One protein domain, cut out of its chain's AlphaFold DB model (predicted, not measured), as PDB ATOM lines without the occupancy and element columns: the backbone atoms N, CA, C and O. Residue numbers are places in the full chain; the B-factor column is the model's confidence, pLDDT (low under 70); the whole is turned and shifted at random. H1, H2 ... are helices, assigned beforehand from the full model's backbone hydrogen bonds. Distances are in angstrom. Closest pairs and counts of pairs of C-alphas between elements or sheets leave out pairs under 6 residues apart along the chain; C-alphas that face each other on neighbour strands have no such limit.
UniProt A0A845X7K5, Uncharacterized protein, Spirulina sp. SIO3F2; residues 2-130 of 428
ATOM      1  N   LEU A   2     132.590 120.556  90.260       92.12
ATOM      2  CA  LEU A   2     132.533 121.307  91.532       92.12
ATOM      3  C   LEU A   2     131.518 120.719  92.529       92.12
ATOM      4  O   LEU A   2     131.864 120.464  93.675       92.12
ATOM      5  N   PHE A   3     130.282 120.450  92.097       94.19
ATOM      6  CA  PHE A   3     129.265 119.882  92.993       94.19
ATOM      7  C   PHE A   3     129.544 118.423  93.365       94.19
ATOM      8  O   PHE A   3     129.275 118.028  94.489       94.19
ATOM      9  N   GLU A   4     130.133 117.640  92.458       92.81
ATOM     10  CA  GLU A   4     130.590 116.270  92.749       92.81
ATOM     11  C   GLU A   4     131.667 116.273  93.833       92.81
ATOM     12  O   GLU A   4     131.558 115.524  94.794       92.81
ATOM     13  N   PHE A   5     132.640 117.187  93.740       93.88
ATOM     14  CA  PHE A   5     133.646 117.376  94.781       93.88
ATOM     15  C   PHE A   5     133.001 117.675  96.142       93.88
ATOM     16  O   PHE A   5     133.338 117.022  97.123       93.88
ATOM     17  N   LEU A   6     132.035 118.600  96.202       94.00
ATOM     18  CA  LEU A   6     131.327 118.918  97.451       94.00
ATOM     19  C   LEU A   6     130.511 117.731  97.982       94.00
ATOM     20  O   LEU A   6     130.538 117.467  99.182       94.00
ATOM     21  N   LEU A   7     129.824 116.992  97.108       92.88
ATOM     22  CA  LEU A   7     129.087 115.779  97.478       92.88
ATOM     23  C   LEU A   7     130.024 114.696  98.033       92.88
ATOM     24  O   LEU A   7     129.686 114.032  99.010       92.88
ATOM     25  N   ASP A   8     131.210 114.538  97.451       92.94
ATOM     26  CA  ASP A   8     132.214 113.588  97.925       92.94
ATOM     27  C   ASP A   8     132.889 114.039  99.226       92.94
ATOM     28  O   ASP A   8     133.313 113.182 100.004       92.94
ATOM     29  N   LEU A   9     133.003 115.348  99.481       92.56
ATOM     30  CA  LEU A   9     133.478 115.879 100.763       92.56
ATOM     31  C   LEU A   9     132.505 115.522 101.886       92.56
ATOM     32  O   LEU A   9     132.904 114.876 102.850       92.56
ATOM     33  N   VAL A  10     131.222 115.868 101.735       90.62
ATOM     34  CA  VAL A  10     130.210 115.651 102.785       90.62
ATOM     35  C   VAL A  10     129.900 114.169 103.039       90.62
ATOM     36  O   VAL A  10     129.301 113.820 104.050       90.62
ATOM     37  N   ARG A  11     130.296 113.273 102.125       90.38
ATOM     38  CA  ARG A  11     130.205 111.815 102.314       90.38
ATOM     39  C   ARG A  11     131.383 111.222 103.080       90.38
ATOM     40  O   ARG A  11     131.218 110.175 103.698       90.38
ATOM     41  N   ARG A  12     132.572 111.819 102.970       91.88
ATOM     42  CA  ARG A  12     133.828 111.235 103.475       91.88
ATOM     43  C   ARG A  12     134.340 111.898 104.743       91.88
ATOM     44  O   ARG A  12     135.000 111.230 105.530       91.88
ATOM     45  N   LEU A  13     134.092 113.193 104.900       91.06
ATOM     46  CA  LEU A  13     134.653 113.998 105.976       91.06
ATOM     47  C   LEU A  13     133.609 114.302 107.049       91.06
ATOM     48  O   LEU A  13     132.416 114.395 106.737       91.06
ATOM     49  N   PRO A  14     134.042 114.512 108.303       90.50
ATOM     50  CA  PRO A  14     133.176 115.105 109.300       90.50
ATOM     51  C   PRO A  14     132.834 116.562 108.911       90.50
ATOM     52  O   PRO A  14     133.552 117.199 108.137       90.50
ATOM     53  N   PRO A  15     131.737 117.124 109.435       90.44
ATOM     54  CA  PRO A  15     131.228 118.429 108.989       90.44
ATOM     55  C   PRO A  15     132.129 119.630 109.208       90.44
ATOM     56  O   PRO A  15     132.148 120.515 108.357       90.44
ATOM     57  N   GLU A  16     132.908 119.645 110.286       91.94
ATOM     58  CA  GLU A  16     133.891 120.704 110.536       91.94
ATOM     59  C   GLU A  16     134.968 120.731 109.439       91.94
ATOM     60  O   GLU A  16     135.269 121.793 108.891       91.94
ATOM     61  N   ASP A  17     135.463 119.558 109.037       93.00
ATOM     62  CA  ASP A  17     136.451 119.420 107.964       93.00
ATOM     63  C   ASP A  17     135.842 119.747 106.595       93.00
ATOM     64  O   ASP A  17     136.448 120.448 105.783       93.00
ATOM     65  N   ALA A  18     134.608 119.301 106.333       94.00
ATOM     66  CA  ALA A  18     133.895 119.658 105.107       94.00
ATOM     67  C   ALA A  18     133.649 121.178 105.007       94.00
ATOM     68  O   ALA A  18     133.766 121.755 103.922       94.00
ATOM     69  N   LEU A  19     133.351 121.842 106.131       94.75
ATOM     70  CA  LEU A  19     133.243 123.297 106.208       94.75
ATOM     71  C   LEU A  19     134.599 123.973 105.972       94.75
ATOM     72  O   LEU A  19     134.665 124.959 105.238       94.75
ATOM     73  N   ALA A  20     135.683 123.455 106.552       94.25
ATOM     74  CA  ALA A  20     137.028 123.973 106.317       94.25
ATOM     75  C   ALA A  20     137.400 123.908 104.826       94.25
ATOM     76  O   ALA A  20     137.831 124.908 104.253       94.25
ATOM     77  N   GLU A  21     137.129 122.786 104.159       95.06
ATOM     78  CA  GLU A  21     137.346 122.628 102.716       95.06
ATOM     79  C   GLU A  21     136.499 123.594 101.878       95.06
ATOM     80  O   GLU A  21     136.985 124.194 100.911       95.06
ATOM     81  N   PHE A  22     135.244 123.818 102.276       95.81
ATOM     82  CA  PHE A  22     134.402 124.839 101.659       95.81
ATOM     83  C   PHE A  22     135.013 126.240 101.809       95.81
ATOM     84  O   PHE A  22     135.090 126.978 100.823       95.81
ATOM     85  N   ARG A  23     135.493 126.602 103.007       94.56
ATOM     86  CA  ARG A  23     136.139 127.900 103.271       94.56
ATOM     87  C   ARG A  23     137.401 128.079 102.424       94.56
ATOM     88  O   ARG A  23     137.557 129.124 101.790       94.56
ATOM     89  N   ILE A  24     138.250 127.053 102.333       93.88
ATOM     90  CA  ILE A  24     139.468 127.055 101.506       93.88
ATOM     91  C   ILE A  24     139.129 127.362 100.039       93.88
ATOM     92  O   ILE A  24     139.797 128.179  99.393       93.88
ATOM     93  N   LEU A  25     138.080 126.731  99.507       94.12
ATOM     94  CA  LEU A  25     137.682 126.886  98.111       94.12
ATOM     95  C   LEU A  25     136.985 128.231  97.842       94.12
ATOM     96  O   LEU A  25     137.414 128.973  96.958       94.12
ATOM     97  N   PHE A  26     135.922 128.546  98.586       94.25
ATOM     98  CA  PHE A  26     135.017 129.661  98.284       94.25
ATOM     99  C   PHE A  26     135.368 130.979  98.974       94.25
ATOM    100  O   PHE A  26     134.969 132.027  98.471       94.25
ATOM    101  N   LEU A  27     136.097 130.963 100.095       91.38
ATOM    102  CA  LEU A  27     136.373 132.171 100.891       91.38
ATOM    103  C   LEU A  27     137.849 132.584 100.842       91.38
ATOM    104  O   LEU A  27     138.175 133.768 100.696       91.38
ATOM    105  N   GLU A  28     138.754 131.609 100.935       90.12
ATOM    106  CA  GLU A  28     140.198 131.831 100.824       90.12
ATOM    107  C   GLU A  28     140.702 131.790  99.380       90.12
ATOM    108  O   GLU A  28     141.767 132.339  99.086       90.12
ATOM    109  N   TYR A  29     139.943 131.157  98.480       91.81
ATOM    110  CA  TYR A  29     140.298 130.984  97.075       91.81
ATOM    111  C   TYR A  29     141.694 130.364  96.893       91.81
ATOM    112  O   TYR A  29     142.595 130.938  96.263       91.81
ATOM    113  N   ARG A  30     141.881 129.169  97.468       90.69
ATOM    114  CA  ARG A  30     143.154 128.438  97.465       90.69
ATOM    115  C   ARG A  30     143.034 127.077  96.773       90.69
ATOM    116  O   ARG A  30     142.125 126.296  97.046       90.69
ATOM    117  N   ALA A  31     143.999 126.783  95.903       90.56
ATOM    118  CA  ALA A  31     144.125 125.498  95.224       90.56
ATOM    119  C   ALA A  31     145.160 124.598  95.913       90.56
ATOM    120  O   ALA A  31     146.229 125.063  96.309       90.56
ATOM    121  N   TYR A  32     144.878 123.301  95.971       91.75
ATOM    122  CA  TYR A  32     145.824 122.243  96.318       91.75
ATOM    123  C   TYR A  32     145.520 120.979  95.492       91.75
ATOM    124  O   TYR A  32     144.658 120.990  94.610       91.75
ATOM    125  N   SER A  33     146.264 119.889  95.697       88.00
ATOM    126  CA  SER A  33     146.121 118.662  94.896       88.00
ATOM    127  C   SER A  33     144.705 118.070  94.933       88.00
ATOM    128  O   SER A  33     144.200 117.669  93.887       88.00
ATOM    129  N   GLY A  34     144.055 118.060  96.100       87.25
ATOM    130  CA  GLY A  34     142.747 117.431  96.304       87.25
ATOM    131  C   GLY A  34     141.549 118.223  95.776       87.25
ATOM    132  O   GLY A  34     140.537 117.610  95.451       87.25
ATOM    133  N   ASN A  35     141.655 119.549  95.616       93.44
ATOM    134  CA  ASN A  35     140.545 120.392  95.144       93.44
ATOM    135  C   ASN A  35     140.753 120.987  93.740       93.44
ATOM    136  O   ASN A  35     139.908 121.747  93.264       93.44
ATOM    137  N   ARG A  36     141.855 120.653  93.051       92.94
ATOM    138  CA  ARG A  36     142.252 121.280  91.777       92.94
ATOM    139  C   ARG A  36     141.133 121.321  90.715       92.94
ATOM    140  O   ARG A  36     140.957 122.389  90.126       92.94
ATOM    141  N   PRO A  37     140.351 120.246  90.470       92.50
ATOM    142  CA  PRO A  37     139.258 120.292  89.494       92.50
ATOM    143  C   PRO A  37     138.128 121.250  89.899       92.50
ATOM    144  O   PRO A  37     137.617 121.993  89.063       92.50
ATOM    145  N   ALA A  38     137.759 121.276  91.184       94.38
ATOM    146  CA  ALA A  38     136.737 122.182  91.706       94.38
ATOM    147  C   ALA A  38     137.214 123.643  91.689       94.38
ATOM    148  O   ALA A  38     136.464 124.535  91.301       94.38
ATOM    149  N   PHE A  39     138.482 123.884  92.031       95.12
ATOM    150  CA  PHE A  39     139.103 125.204  91.966       95.12
ATOM    151  C   PHE A  39     139.148 125.758  90.536       95.12
ATOM    152  O   PHE A  39     138.825 126.926  90.317       95.12
ATOM    153  N   ALA A  40     139.510 124.930  89.550       94.44
ATOM    154  CA  ALA A  40     139.507 125.327  88.143       94.44
ATOM    155  C   ALA A  40     138.102 125.733  87.672       94.44
ATOM    156  O   ALA A  40     137.941 126.741  86.983       94.44
ATOM    157  N   GLU A  41     137.077 124.998  88.106       94.75
ATOM    158  CA  GLU A  41     135.685 125.298  87.782       94.75
ATOM    159  C   GLU A  41     135.191 126.591  88.452       94.75
ATOM    160  O   GLU A  41     134.593 127.439  87.788       94.75
ATOM    161  N   LEU A  42     135.519 126.813  89.731       94.69
ATOM    162  CA  LEU A  42     135.231 128.082  90.409       94.69
ATOM    163  C   LEU A  42     135.933 129.261  89.714       94.69
ATOM    164  O   LEU A  42     135.321 130.300  89.469       94.69
ATOM    165  N   THR A  43     137.199 129.080  89.329       94.00
ATOM    166  CA  THR A  43     137.973 130.079  88.574       94.00
ATOM    167  C   THR A  43     137.290 130.419  87.248       94.00
ATOM    168  O   THR A  43     137.185 131.592  86.876       94.00
ATOM    169  N   ARG A  44     136.790 129.404  86.534       94.38
ATOM    170  CA  ARG A  44     136.046 129.563  85.281       94.38
ATOM    171  C   ARG A  44     134.789 130.409  85.493       94.38
ATOM    172  O   ARG A  44     134.594 131.371  84.755       94.38
ATOM    173  N   ILE A  45     133.994 130.108  86.522       94.25
ATOM    174  CA  ILE A  45     132.774 130.856  86.878       94.25
ATOM    175  C   ILE A  45     133.101 132.319  87.201       94.25
ATOM    176  O   ILE A  45     132.499 133.233  86.636       94.25
ATOM    177  N   LEU A  46     134.112 132.570  88.037       93.06
ATOM    178  CA  LEU A  46     134.534 133.934  88.368       93.06
ATOM    179  C   LEU A  46     134.991 134.712  87.125       93.06
ATOM    180  O   LEU A  46     134.760 135.920  87.026       93.06
ATOM    181  N   ASN A  47     135.619 134.047  86.153       93.06
ATOM    182  CA  ASN A  47     136.077 134.666  84.908       93.06
ATOM    183  C   ASN A  47     134.961 134.948  83.895       93.06
ATOM    184  O   ASN A  47     135.142 135.835  83.061       93.06
ATOM    185  N   GLN A  48     133.803 134.287  84.001       92.06
ATOM    186  CA  GLN A  48     132.621 134.613  83.192       92.06
ATOM    187  C   GLN A  48     132.013 135.978  83.549       92.06
ATOM    188  O   GLN A  48     131.261 136.528  82.751       92.06
ATOM    189  N   LYS A  49     132.351 136.544  84.720       89.88
ATOM    190  CA  LYS A  49     131.880 137.861  85.195       89.88
ATOM    191  C   LYS A  49     130.349 137.989  85.282       89.88
ATOM    192  O   LYS A  49     129.825 139.095  85.225       89.88
ATOM    193  N   GLN A  50     129.645 136.875  85.459       93.56
ATOM    194  CA  GLN A  50     128.202 136.850  85.679       93.56
ATOM    195  C   GLN A  50     127.915 136.580  87.157       93.56
ATOM    196  O   GLN A  50     128.036 135.443  87.612       93.56
ATOM    197  N   TYR A  51     127.530 137.624  87.896       94.00
ATOM    198  CA  TYR A  51     127.247 137.529  89.332       94.00
ATOM    199  C   TYR A  51     126.199 136.450  89.645       94.00
ATOM    200  O   TYR A  51     126.452 135.585  90.474       94.00
ATOM    201  N   ASN A  52     125.086 136.417  88.904       92.88
ATOM    202  CA  ASN A  52     123.999 135.454  89.130       92.88
ATOM    203  C   ASN A  52     124.467 133.993  89.030       92.88
ATOM    204  O   ASN A  52     124.006 133.140  89.782       92.88
ATOM    205  N   VAL A  53     125.412 133.689  88.130       93.94
ATOM    206  CA  VAL A  53     125.977 132.333  88.006       93.94
ATOM    207  C   VAL A  53     126.799 131.985  89.243       93.94
ATOM    208  O   VAL A  53     126.685 130.874  89.763       93.94
ATOM    209  N   PHE A  54     127.594 132.931  89.748       95.31
ATOM    210  CA  PHE A  54     128.346 132.746  90.985       95.31
ATOM    211  C   PHE A  54     127.422 132.593  92.195       95.31
ATOM    212  O   PHE A  54     127.559 131.607  92.913       95.31
ATOM    213  N   ALA A  55     126.464 133.503  92.379       94.44
ATOM    214  CA  ALA A  55     125.515 133.481  93.488       94.44
ATOM    215  C   ALA A  55     124.730 132.162  93.526       94.44
ATOM    216  O   ALA A  55     124.699 131.492  94.555       94.44
ATOM    217  N   ASN A  56     124.204 131.705  92.383       93.31
ATOM    218  CA  ASN A  56     123.516 130.414  92.292       93.31
ATOM    219  C   ASN A  56     124.443 129.223  92.570       93.31
ATOM    220  O   ASN A  56     124.020 128.239  93.180       93.31
ATOM    221  N   THR A  57     125.710 129.302  92.154       95.25
ATOM    222  CA  THR A  57     126.709 128.259  92.437       95.25
ATOM    223  C   THR A  57     127.036 128.191  93.925       95.25
ATOM    224  O   THR A  57     127.034 127.100  94.493       95.25
ATOM    225  N   LEU A  58     127.290 129.340  94.553       95.94
ATOM    226  CA  LEU A  58     127.574 129.455  95.981       95.94
ATOM    227  C   LEU A  58     126.376 128.982  96.807       95.94
ATOM    228  O   LEU A  58     126.530 128.120  97.666       95.94
ATOM    229  N   LYS A  59     125.172 129.458  96.471       94.00
ATOM    230  CA  LYS A  59     123.912 129.047  97.095       94.00
ATOM    231  C   LYS A  59     123.734 127.530  97.046       94.00
ATOM    232  O   LYS A  59     123.545 126.892  98.080       94.00
ATOM    233  N   ARG A  60     123.860 126.923  95.861       94.69
ATOM    234  CA  ARG A  60     123.761 125.463  95.703       94.69
ATOM    235  C   ARG A  60     124.840 124.725  96.498       94.69
ATOM    236  O   ARG A  60     124.541 123.701  97.104       94.69
ATOM    237  N   ALA A  61     126.068 125.244  96.523       96.06
ATOM    238  CA  ALA A  61     127.155 124.679  97.316       96.06
ATOM    239  C   ALA A  61     126.826 124.676  98.820       96.06
ATOM    240  O   ALA A  61     126.988 123.640  99.460       96.06
ATOM    241  N   CYS A  62     126.287 125.770  99.366       95.25
ATOM    242  CA  CYS A  62     125.821 125.826 100.755       95.25
ATOM    243  C   CYS A  62     124.739 124.773 101.039       95.25
ATOM    244  O   CYS A  62     124.841 124.042 102.022       95.25
ATOM    245  N   TYR A  63     123.741 124.627 100.161       94.25
ATOM    246  CA  TYR A  63     122.661 123.652 100.363       94.25
ATOM    247  C   TYR A  63     123.105 122.187 100.279       94.25
ATOM    248  O   TYR A  63     122.515 121.343 100.955       94.25
ATOM    249  N   ILE A  64     124.158 121.867  99.516       93.81
ATOM    250  CA  ILE A  64     124.768 120.524  99.538       93.81
ATOM    251  C   ILE A  64     125.278 120.192 100.947       93.81
ATOM    252  O   ILE A  64     125.011 119.103 101.456       93.81
ATOM    253  N   LEU A  65     125.971 121.138 101.588       93.06
ATOM    254  CA  LEU A  65     126.486 120.981 102.950       93.06
ATOM    255  C   LEU A  65     125.335 120.912 103.968       93.06
ATOM    256  O   LEU A  65     125.263 119.967 104.752       93.06
ATOM    257  N   ILE A  66     124.380 121.847 103.895       91.38
ATOM    258  CA  ILE A  66     123.230 121.926 104.815       91.38
ATOM    259  C   ILE A  66     122.396 120.638 104.805       91.38
ATOM    260  O   ILE A  66     122.041 120.139 105.872       91.38
ATOM    261  N   ASN A  67     122.096 120.068 103.633       88.62
ATOM    262  CA  ASN A  67     121.308 118.830 103.545       88.62
ATOM    263  C   ASN A  67     121.979 117.645 104.238       88.62
ATOM    264  O   ASN A  67     121.314 116.835 104.888       88.62
ATOM    265  N   ASN A  68     123.300 117.544 104.112       85.44
ATOM    266  CA  ASN A  68     124.056 116.485 104.757       85.44
ATOM    267  C   ASN A  68     124.058 116.657 106.286       85.44
ATOM    268  O   ASN A  68     123.736 115.722 107.019       85.44
ATOM    269  N   TRP A  69     124.327 117.871 106.769       82.88
ATOM    270  CA  TRP A  69     124.449 118.156 108.202       82.88
ATOM    271  C   TRP A  69     123.105 118.196 108.937       82.88
ATOM    272  O   TRP A  69     123.023 117.827 110.111       82.88
ATOM    273  N   GLY A  70     122.027 118.578 108.245       64.31
ATOM    274  CA  GLY A  70     120.668 118.599 108.789       64.31
ATOM    275  C   GLY A  70     120.184 117.221 109.253       64.31
ATOM    276  O   GLY A  70     119.452 117.122 110.237       64.31
ATOM    277  N   THR A  71     120.668 116.151 108.616       59.66
ATOM    278  CA  THR A  71     120.354 114.761 108.992       59.66
ATOM    279  C   THR A  71     121.027 114.353 110.314       59.66
ATOM    280  O   THR A  71     120.479 113.550 111.067       59.66
ATOM    281  N   ASN A  72     122.161 114.979 110.653       55.56
ATOM    282  CA  ASN A  72     123.018 114.636 111.796       55.56
ATOM    283  C   ASN A  72     122.949 115.646 112.957       55.56
ATOM    284  O   ASN A  72     123.758 115.587 113.878       55.56
ATOM    285  N   ARG A  73     121.977 116.573 112.938       66.25
ATOM    286  CA  ARG A  73     121.771 117.609 113.973       66.25
ATOM    287  C   ARG A  73     122.982 118.529 114.212       66.25
ATOM    288  O   ARG A  73     123.074 119.136 115.274       66.25
ATOM    289  N   GLN A  74     123.865 118.697 113.229       73.62
ATOM    290  CA  GLN A  74     125.032 119.587 113.333       73.62
ATOM    291  C   GLN A  74     124.665 121.028 112.974       73.62
ATOM    292  O   GLN A  74     125.080 121.580 111.955       73.62
ATOM    293  N   LEU A  75     123.838 121.626 113.829       75.81
ATOM    294  CA  LEU A  75     123.348 122.997 113.677       75.81
ATOM    295  C   LEU A  75     124.473 124.031 113.819       75.81
ATOM    296  O   LEU A  75     124.441 125.062 113.149       75.81
ATOM    297  N   ASP A  76     125.498 123.719 114.610       83.44
ATOM    298  CA  ASP A  76     126.657 124.591 114.819       83.44
ATOM    299  C   ASP A  76     127.451 124.780 113.521       83.44
ATOM    300  O   ASP A  76     127.849 125.891 113.189       83.44
ATOM    301  N   CYS A  77     127.598 123.722 112.714       86.62
ATOM    302  CA  CYS A  77     128.265 123.800 111.410       86.62
ATOM    303  C   CYS A  77     127.470 124.634 110.396       86.62
ATOM    304  O   CYS A  77     128.059 125.377 109.611       86.62
ATOM    305  N   ILE A  78     126.135 124.542 110.415       87.81
ATOM    306  CA  ILE A  78     125.260 125.364 109.563       87.81
ATOM    307  C   ILE A  78     125.391 126.841 109.952       87.81
ATOM    308  O   ILE A  78     125.560 127.694 109.083       87.81
ATOM    309  N   THR A  79     125.369 127.131 111.253       87.56
ATOM    310  CA  THR A  79     125.538 128.490 111.786       87.56
ATOM    311  C   THR A  79     126.913 129.040 111.413       87.56
ATOM    312  O   THR A  79     127.009 130.085 110.772       87.56
ATOM    313  N   ALA A  80     127.972 128.267 111.666       90.56
ATOM    314  CA  ALA A  80     129.336 128.630 111.309       90.56
ATOM    315  C   ALA A  80     129.508 128.860 109.798       90.56
ATOM    316  O   ALA A  80     130.245 129.763 109.406       90.56
ATOM    317  N   LEU A  81     128.842 128.087 108.932       92.94
ATOM    318  CA  LEU A  81     128.842 128.311 107.482       92.94
ATOM    319  C   LEU A  81     128.252 129.678 107.123       92.94
ATOM    320  O   LEU A  81     128.889 130.441 106.392       92.94
ATOM    321  N   VAL A  82     127.059 129.985 107.638       91.25
ATOM    322  CA  VAL A  82     126.344 131.239 107.354       91.25
ATOM    323  C   VAL A  82     127.127 132.446 107.874       91.25
ATOM    324  O   VAL A  82     127.316 133.411 107.133       91.25
ATOM    325  N   GLU A  83     127.659 132.373 109.094       90.44
ATOM    326  CA  GLU A  83     128.482 133.432 109.694       90.44
ATOM    327  C   GLU A  83     129.803 133.644 108.942       90.44
ATOM    328  O   GLU A  83     130.248 134.779 108.769       90.44
ATOM    329  N   SER A  84     130.423 132.571 108.432       91.69
ATOM    330  CA  SER A  84     131.683 132.673 107.675       91.69
ATOM    331  C   SER A  84     131.541 133.539 106.429       91.69
ATOM    332  O   SER A  84     132.472 134.262 106.076       91.69
ATOM    333  N   LEU A  85     130.391 133.465 105.752       91.75
ATOM    334  CA  LEU A  85     130.114 134.276 104.566       91.75
ATOM    335  C   LEU A  85     130.111 135.768 104.923       91.75
ATOM    336  O   LEU A  85     130.772 136.560 104.249       91.75
ATOM    337  N   GLN A  86     129.457 136.129 106.029       87.81
ATOM    338  CA  GLN A  86     129.367 137.507 106.513       87.81
ATOM    339  C   GLN A  86     130.714 138.043 107.014       87.81
ATOM    340  O   GLN A  86     131.124 139.139 106.634       87.81
ATOM    341  N   GLN A  87     131.451 137.258 107.805       87.75
ATOM    342  CA  GLN A  87     132.775 137.648 108.306       87.75
ATOM    343  C   GLN A  87     133.746 137.941 107.159       87.75
ATOM    344  O   GLN A  87     134.463 138.940 107.166       87.75
ATOM    345  N   VAL A  88     133.758 137.084 106.135       83.00
ATOM    346  CA  VAL A  88     134.661 137.217 104.985       83.00
ATOM    347  C   VAL A  88     134.272 138.395 104.091       83.00
ATOM    348  O   VAL A  88     135.164 139.039 103.530       83.00
ATOM    349  N   ALA A  89     132.981 138.713 103.990       78.75
ATOM    350  CA  ALA A  89     132.498 139.909 103.306       78.75
ATOM    351  C   ALA A  89     132.946 141.212 104.004       78.75
ATOM    352  O   ALA A  89     133.292 142.175 103.322       78.75
ATOM    353  N   ALA A  90     133.019 141.233 105.339       75.88
ATOM    354  CA  ALA A  90     133.370 142.423 106.123       75.88
ATOM    355  C   ALA A  90     134.870 142.794 106.111       75.88
ATOM    356  O   ALA A  90     135.248 143.909 106.476       75.88
ATOM    357  N   LEU A  91     135.756 141.878 105.705       77.69
ATOM    358  CA  LEU A  91     137.201 142.122 105.714       77.69
ATOM    359  C   LEU A  91     137.632 143.092 104.599       77.69
ATOM    360  O   LEU A  91     137.374 142.869 103.415       77.69
ATOM    361  N   SER A  92     138.385 144.133 104.977       63.12
ATOM    362  CA  SER A  92     139.053 145.046 104.036       63.12
ATOM    363  C   SER A  92     140.083 144.304 103.180       63.12
ATOM    364  O   SER A  92     140.697 143.343 103.637       63.12
ATOM    365  N   THR A  93     140.290 144.735 101.932       58.94
ATOM    366  CA  THR A  93     141.152 144.029 100.968       58.94
ATOM    367  C   THR A  93     142.578 144.606 100.942       58.94
ATOM    368  O   THR A  93     142.786 145.649 100.317       58.94
ATOM    369  N   PRO A  94     143.608 143.951 101.513       56.69
ATOM    370  CA  PRO A  94     144.983 144.237 101.121       56.69
ATOM    371  C   PRO A  94     145.256 143.640  99.730       56.69
ATOM    372  O   PRO A  94     144.568 142.713  99.310       56.69
ATOM    373  N   GLN A  95     146.232 144.203  99.007       56.91
ATOM    374  CA  GLN A  95     146.685 143.839  97.648       56.91
ATOM    375  C   GLN A  95     146.364 142.391  97.210       56.91
ATOM    376  O   GLN A  95     147.170 141.476  97.348       56.91
ATOM    377  N   ALA A  96     145.180 142.200  96.626       65.62
ATOM    378  CA  ALA A  96     144.738 140.929  96.062       65.62
ATOM    379  C   ALA A  96     144.736 140.984  94.526       65.62
ATOM    380  O   ALA A  96     144.577 142.055  93.926       65.62
ATOM    381  N   ASP A  97     144.893 139.827  93.881       80.25
ATOM    382  CA  ASP A  97     144.751 139.701  92.432       80.25
ATOM    383  C   ASP A  97     143.319 140.052  91.958       80.25
ATOM    384  O   ASP A  97     142.367 140.166  92.740       80.25
ATOM    385  N   ARG A  98     143.149 140.264  90.644       85.75
ATOM    386  CA  ARG A  98     141.864 140.706  90.065       85.75
ATOM    387  C   ARG A  98     140.709 139.730  90.329       85.75
ATOM    388  O   ARG A  98     139.559 140.166  90.342       85.75
ATOM    389  N   VAL A  99     140.988 138.436  90.487       87.56
ATOM    390  CA  VAL A  99     139.954 137.405  90.655       87.56
ATOM    391  C   VAL A  99     139.496 137.336  92.111       87.56
ATOM    392  O   VAL A  99     138.294 137.357  92.359       87.56
ATOM    393  N   ARG A 100     140.423 137.376  93.074       86.81
ATOM    394  CA  ARG A 100     140.116 137.446  94.510       86.81
ATOM    395  C   ARG A 100     139.367 138.720  94.876       86.81
ATOM    396  O   ARG A 100     138.417 138.656  95.650       86.81
ATOM    397  N   LYS A 101     139.732 139.864  94.279       87.81
ATOM    398  CA  LYS A 101     138.963 141.112  94.437       87.81
ATOM    399  C   LYS A 101     137.512 140.944  93.987       87.81
ATOM    400  O   LYS A 101     136.606 141.366  94.694       87.81
ATOM    401  N   ARG A 102     137.285 140.292  92.840       90.62
ATOM    402  CA  ARG A 102     135.931 140.014  92.336       90.62
ATOM    403  C   ARG A 102     135.161 139.082  93.262       90.62
ATOM    404  O   ARG A 102     134.022 139.385  93.578       90.62
ATOM    405  N   LEU A 103     135.786 137.991  93.701       91.69
ATOM    406  CA  LEU A 103     135.176 137.061  94.647       91.69
ATOM    407  C   LEU A 103     134.713 137.788  95.915       91.69
ATOM    408  O   LEU A 103     133.581 137.597  96.334       91.69
ATOM    409  N   ARG A 104     135.550 138.660  96.489       88.94
ATOM    410  CA  ARG A 104     135.194 139.437  97.687       88.94
ATOM    411  C   ARG A 104     134.024 140.388  97.450       88.94
ATOM    412  O   ARG A 104     133.088 140.365  98.236       88.94
ATOM    413  N   LEU A 105     134.044 141.149  96.355       91.38
ATOM    414  CA  LEU A 105     132.926 142.026  95.983       91.38
ATOM    415  C   LEU A 105     131.624 141.240  95.794       91.38
ATOM    416  O   LEU A 105     130.564 141.679  96.219       91.38
ATOM    417  N   TRP A 106     131.693 140.062  95.178       94.75
ATOM    418  CA  TRP A 106     130.518 139.217  94.986       94.75
ATOM    419  C   TRP A 106     130.045 138.547  96.275       94.75
ATOM    420  O   TRP A 106     128.850 138.355  96.430       94.75
ATOM    421  N   LEU A 107     130.940 138.221  97.210       93.88
ATOM    422  CA  LEU A 107     130.546 137.761  98.545       93.88
ATOM    423  C   LEU A 107     129.859 138.877  99.344       93.88
ATOM    424  O   LEU A 107     128.871 138.599 100.010       93.88
ATOM    425  N   GLN A 108     130.334 140.122  99.238       92.31
ATOM    426  CA  GLN A 108     129.662 141.291  99.824       92.31
ATOM    427  C   GLN A 108     128.261 141.468  99.243       92.31
ATOM    428  O   GLN A 108     127.288 141.469  99.985       92.31
ATOM    429  N   GLN A 109     128.156 141.492  97.912       93.75
ATOM    430  CA  GLN A 109     126.871 141.589  97.225       93.75
ATOM    431  C   GLN A 109     125.924 140.428  97.578       93.75
ATOM    432  O   GLN A 109     124.720 140.631  97.662       93.75
ATOM    433  N   PHE A 110     126.457 139.222  97.786       94.94
ATOM    434  CA  PHE A 110     125.664 138.053  98.166       94.94
ATOM    435  C   PHE A 110     125.113 138.161  99.584       94.94
ATOM    436  O   PHE A 110     123.955 137.847  99.801       94.94
ATOM    437  N   VAL A 111     125.911 138.620 100.550       92.88
ATOM    438  CA  VAL A 111     125.460 138.773 101.945       92.88
ATOM    439  C   VAL A 111     124.397 139.874 102.093       92.88
ATOM    440  O   VAL A 111     123.617 139.841 103.037       92.88
ATOM    441  N   GLU A 112     124.333 140.813 101.149       90.00
ATOM    442  CA  GLU A 112     123.302 141.858 101.072       90.00
ATOM    443  C   GLU A 112     122.044 141.433 100.289       90.00
ATOM    444  O   GLU A 112     121.138 142.248 100.121       90.00
ATOM    445  N   SER A 113     121.977 140.201  99.767       91.88
ATOM    446  CA  SER A 113     120.888 139.765  98.886       91.88
ATOM    447  C   SER A 113     119.866 138.847  99.564       91.88
ATOM    448  O   SER A 113     120.172 138.135 100.524       91.88
ATOM    449  N   ASP A 114     118.655 138.794  98.998       87.12
ATOM    450  CA  ASP A 114     117.564 137.911  99.437       87.12
ATOM    451  C   ASP A 114     117.995 136.430  99.491       87.12
ATOM    452  O   ASP A 114     117.515 135.652 100.318       87.12
ATOM    453  N   GLU A 115     118.923 136.006  98.621       87.94
ATOM    454  CA  GLU A 115     119.459 134.642  98.624       87.94
ATOM    455  C   GLU A 115     120.225 134.297  99.906       87.94
ATOM    456  O   GLU A 115     120.237 133.130 100.316       87.94
ATOM    457  N   TYR A 116     120.878 135.276 100.532       91.38
ATOM    458  CA  TYR A 116     121.545 135.068 101.810       91.38
ATOM    459  C   TYR A 116     120.554 135.085 102.972       91.38
ATOM    460  O   TYR A 116     120.668 134.233 103.854       91.38
ATOM    461  N   GLU A 117     119.526 135.939 102.935       88.06
ATOM    462  CA  GLU A 117     118.428 135.892 103.913       88.06
ATOM    463  C   GLU A 117     117.765 134.502 103.949       88.06
ATOM    464  O   GLU A 117     117.486 133.948 105.016       88.06
ATOM    465  N   GLU A 118     117.577 133.874 102.783       90.12
ATOM    466  CA  GLU A 118     117.073 132.501 102.681       90.12
ATOM    467  C   GLU A 118     117.974 131.472 103.387       90.12
ATOM    468  O   GLU A 118     117.455 130.528 103.991       90.12
ATOM    469  N   LEU A 119     119.301 131.644 103.325       90.31
ATOM    470  CA  LEU A 119     120.272 130.791 104.020       90.31
ATOM    471  C   LEU A 119     120.289 131.052 105.527       90.31
ATOM    472  O   LEU A 119     120.406 130.102 106.305       90.31
ATOM    473  N   GLN A 120     120.130 132.307 105.952       88.31
ATOM    474  CA  GLN A 120     120.067 132.673 107.367       88.31
ATOM    475  C   GLN A 120     118.928 131.962 108.097       88.31
ATOM    476  O   GLN A 120     119.074 131.623 109.275       88.31
ATOM    477  N   LEU A 121     117.840 131.625 107.393       87.19
ATOM    478  CA  LEU A 121     116.763 130.837 107.984       87.19
ATOM    479  C   LEU A 121     117.262 129.487 108.548       87.19
ATOM    480  O   LEU A 121     116.788 129.029 109.582       87.19
ATOM    481  N   PHE A 122     118.286 128.872 107.954       86.00
ATOM    482  CA  PHE A 122     118.827 127.594 108.434       86.00
ATOM    483  C   PHE A 122     119.729 127.732 109.668       86.00
ATOM    484  O   PHE A 122     119.861 126.772 110.431       86.00
ATOM    485  N   ALA A 123     120.312 128.912 109.893       78.94
ATOM    486  CA  ALA A 123     121.138 129.220 111.062       78.94
ATOM    487  C   ALA A 123     120.312 129.735 112.260       78.94
ATOM    488  O   ALA A 123     120.689 129.529 113.412       78.94
ATOM    489  N   ALA A 124     119.134 130.320 112.012       64.38
ATOM    490  CA  ALA A 124     118.270 130.930 113.033       64.38
ATOM    491  C   ALA A 124     117.787 129.970 114.146       64.38
ATOM    492  O   ALA A 124     117.266 130.403 115.175       64.38
ATOM    493  N   LYS A 125     117.967 128.651 113.985       57.12
ATOM    494  CA  LYS A 125     117.632 127.661 115.020       57.12
ATOM    495  C   LYS A 125     118.498 127.801 116.282       57.12
ATOM    496  O   LYS A 125     118.016 127.445 117.358       57.12
ATOM    497  N   HIS A 126     119.717 128.340 116.175       43.34
ATOM    498  CA  HIS A 126     120.603 128.530 117.327       43.34
ATOM    499  C   HIS A 126     120.032 129.554 118.322       43.34
ATOM    500  O   HIS A 126     119.992 129.263 119.514       43.34
ATOM    501  N   THR A 127     119.431 130.654 117.843       40.12
ATOM    502  CA  THR A 127     118.781 131.670 118.695       40.12
ATOM    503  C   THR A 127     117.716 131.054 119.606       40.12
ATOM    504  O   THR A 127     117.616 131.396 120.775       40.12
ATOM    505  N   ARG A 128     116.957 130.061 119.128       41.97
ATOM    506  CA  ARG A 128     115.887 129.427 119.917       41.97
ATOM    507  C   ARG A 128     116.394 128.415 120.960       41.97
ATOM    508  O   ARG A 128     115.688 128.142 121.925       41.97
ATOM    509  N   GLN A 129     117.572 127.814 120.761       38.00
ATOM    510  CA  GLN A 129     118.147 126.827 121.690       38.00
ATOM    511  C   GLN A 129     119.077 127.450 122.735       38.00
ATOM    512  O   GLN A 129     119.173 126.901 123.832       38.00
ATOM    513  N   THR A 130     119.723 128.580 122.435       31.06
ATOM    514  CA  THR A 130     120.529 129.317 123.416       31.06
ATOM    515  C   THR A 130     119.672 130.098 124.406       31.06
ATOM    516  O   THR A 130     119.954 130.031 125.598       31.06
TER     517      THR A 130
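Overview. This is residues 2 to 130 of the 428 residues of an uncharacterized protein of Spirulina sp. SIO3F2 (UniProt A0A845X7K5). Six helices, H1, H2, H3, H4, H5 and H7, pack together in a bundle, with long H4 in the middle and H3 more slanted than its neighbour H1. H6 crosses one end, packing on residues 43 to 47 of H3, 51 to 55 of H4 and 85 to 90 of H5, while short H8 packs on residues 75 to 79 at the other end of H5. The printed part has 129 residues with eight named helices, H1 to H8 in order, and no named strand; its class is all helix. It is compact, with a radius of gyration of the C-alphas of 14.3 A and spans of 42 by 31 by 25 A.

Arrangement. Start at H1, residues 2 to 12, and go on to H2, residues 15 to 26: this helical hairpin only just touches, with 3 pairs of C-alphas within 8 A, the closest Leu 9 and Ala 18 at 5.8 A. Next comes H3, residues 36 to 48, whose residues 37 to 42 touch H1; the closest C-alphas, Leu 2 and Ala 38, are 4.3 A apart. H4, residues 51 to 71, touches H1 at a shallow tilt of 16 degrees, the same way, with residues 61 to 68; the closest C-alphas are Val 10 and Leu 65, 6.5 A. H3 and H4 only just touch, with 3 pairs within 8 A, and only at the corner; the closest C-alphas are Ile 45 and Phe 54, 6.3 A. H5, residues 75 to 90, forms a helical hairpin with H4, closest at C-alphas Ile 66 and Ile 78, 6.2 A. H4 and H5 are the hub, touching five helices each. H6, residues 98 to 111, touches H5 at a steep tilt of 59 degrees, closest at C-alphas Ala 89 and Gln 108, 4.7 A. H7, residues 114 to 123, touches H5 at C-alphas Thr 79 and Ala 123, 4.5 A. H8, residues 125 to 130, is about perpendicular to H5 at 74 degrees; their closest C-alphas, Leu 75 and His 126, are 7.2 A apart. In H1, H2, H3, H6 and H8 every O i to N i+4 pair is within hydrogen-bond range; in H4 it is 15 of 17, in H5 11 of 12 and in H7 4 of 6.

Along the chain. Find C-alpha 2 at (132.533, 121.307, 91.532), where H1 begins. Look for C-alpha 51 at (127.247, 137.529, 89.332); from there H4 runs 30.9 A to C-alpha 71. H5 measures 23.1 A and H6 20.3 A. H8 ends at C-alpha 130, (120.529, 129.317, 123.416).

Size, cuts and confidence. The two C-alphas farthest apart, Gln 48 and Thr 130, are 42.3 A from each other. The printed part has no cut and no long link. Look for pLDDT under 70 at residues 70 to 73, 92 to 96 and 124 to 130; the mean of the printed part is 86.2.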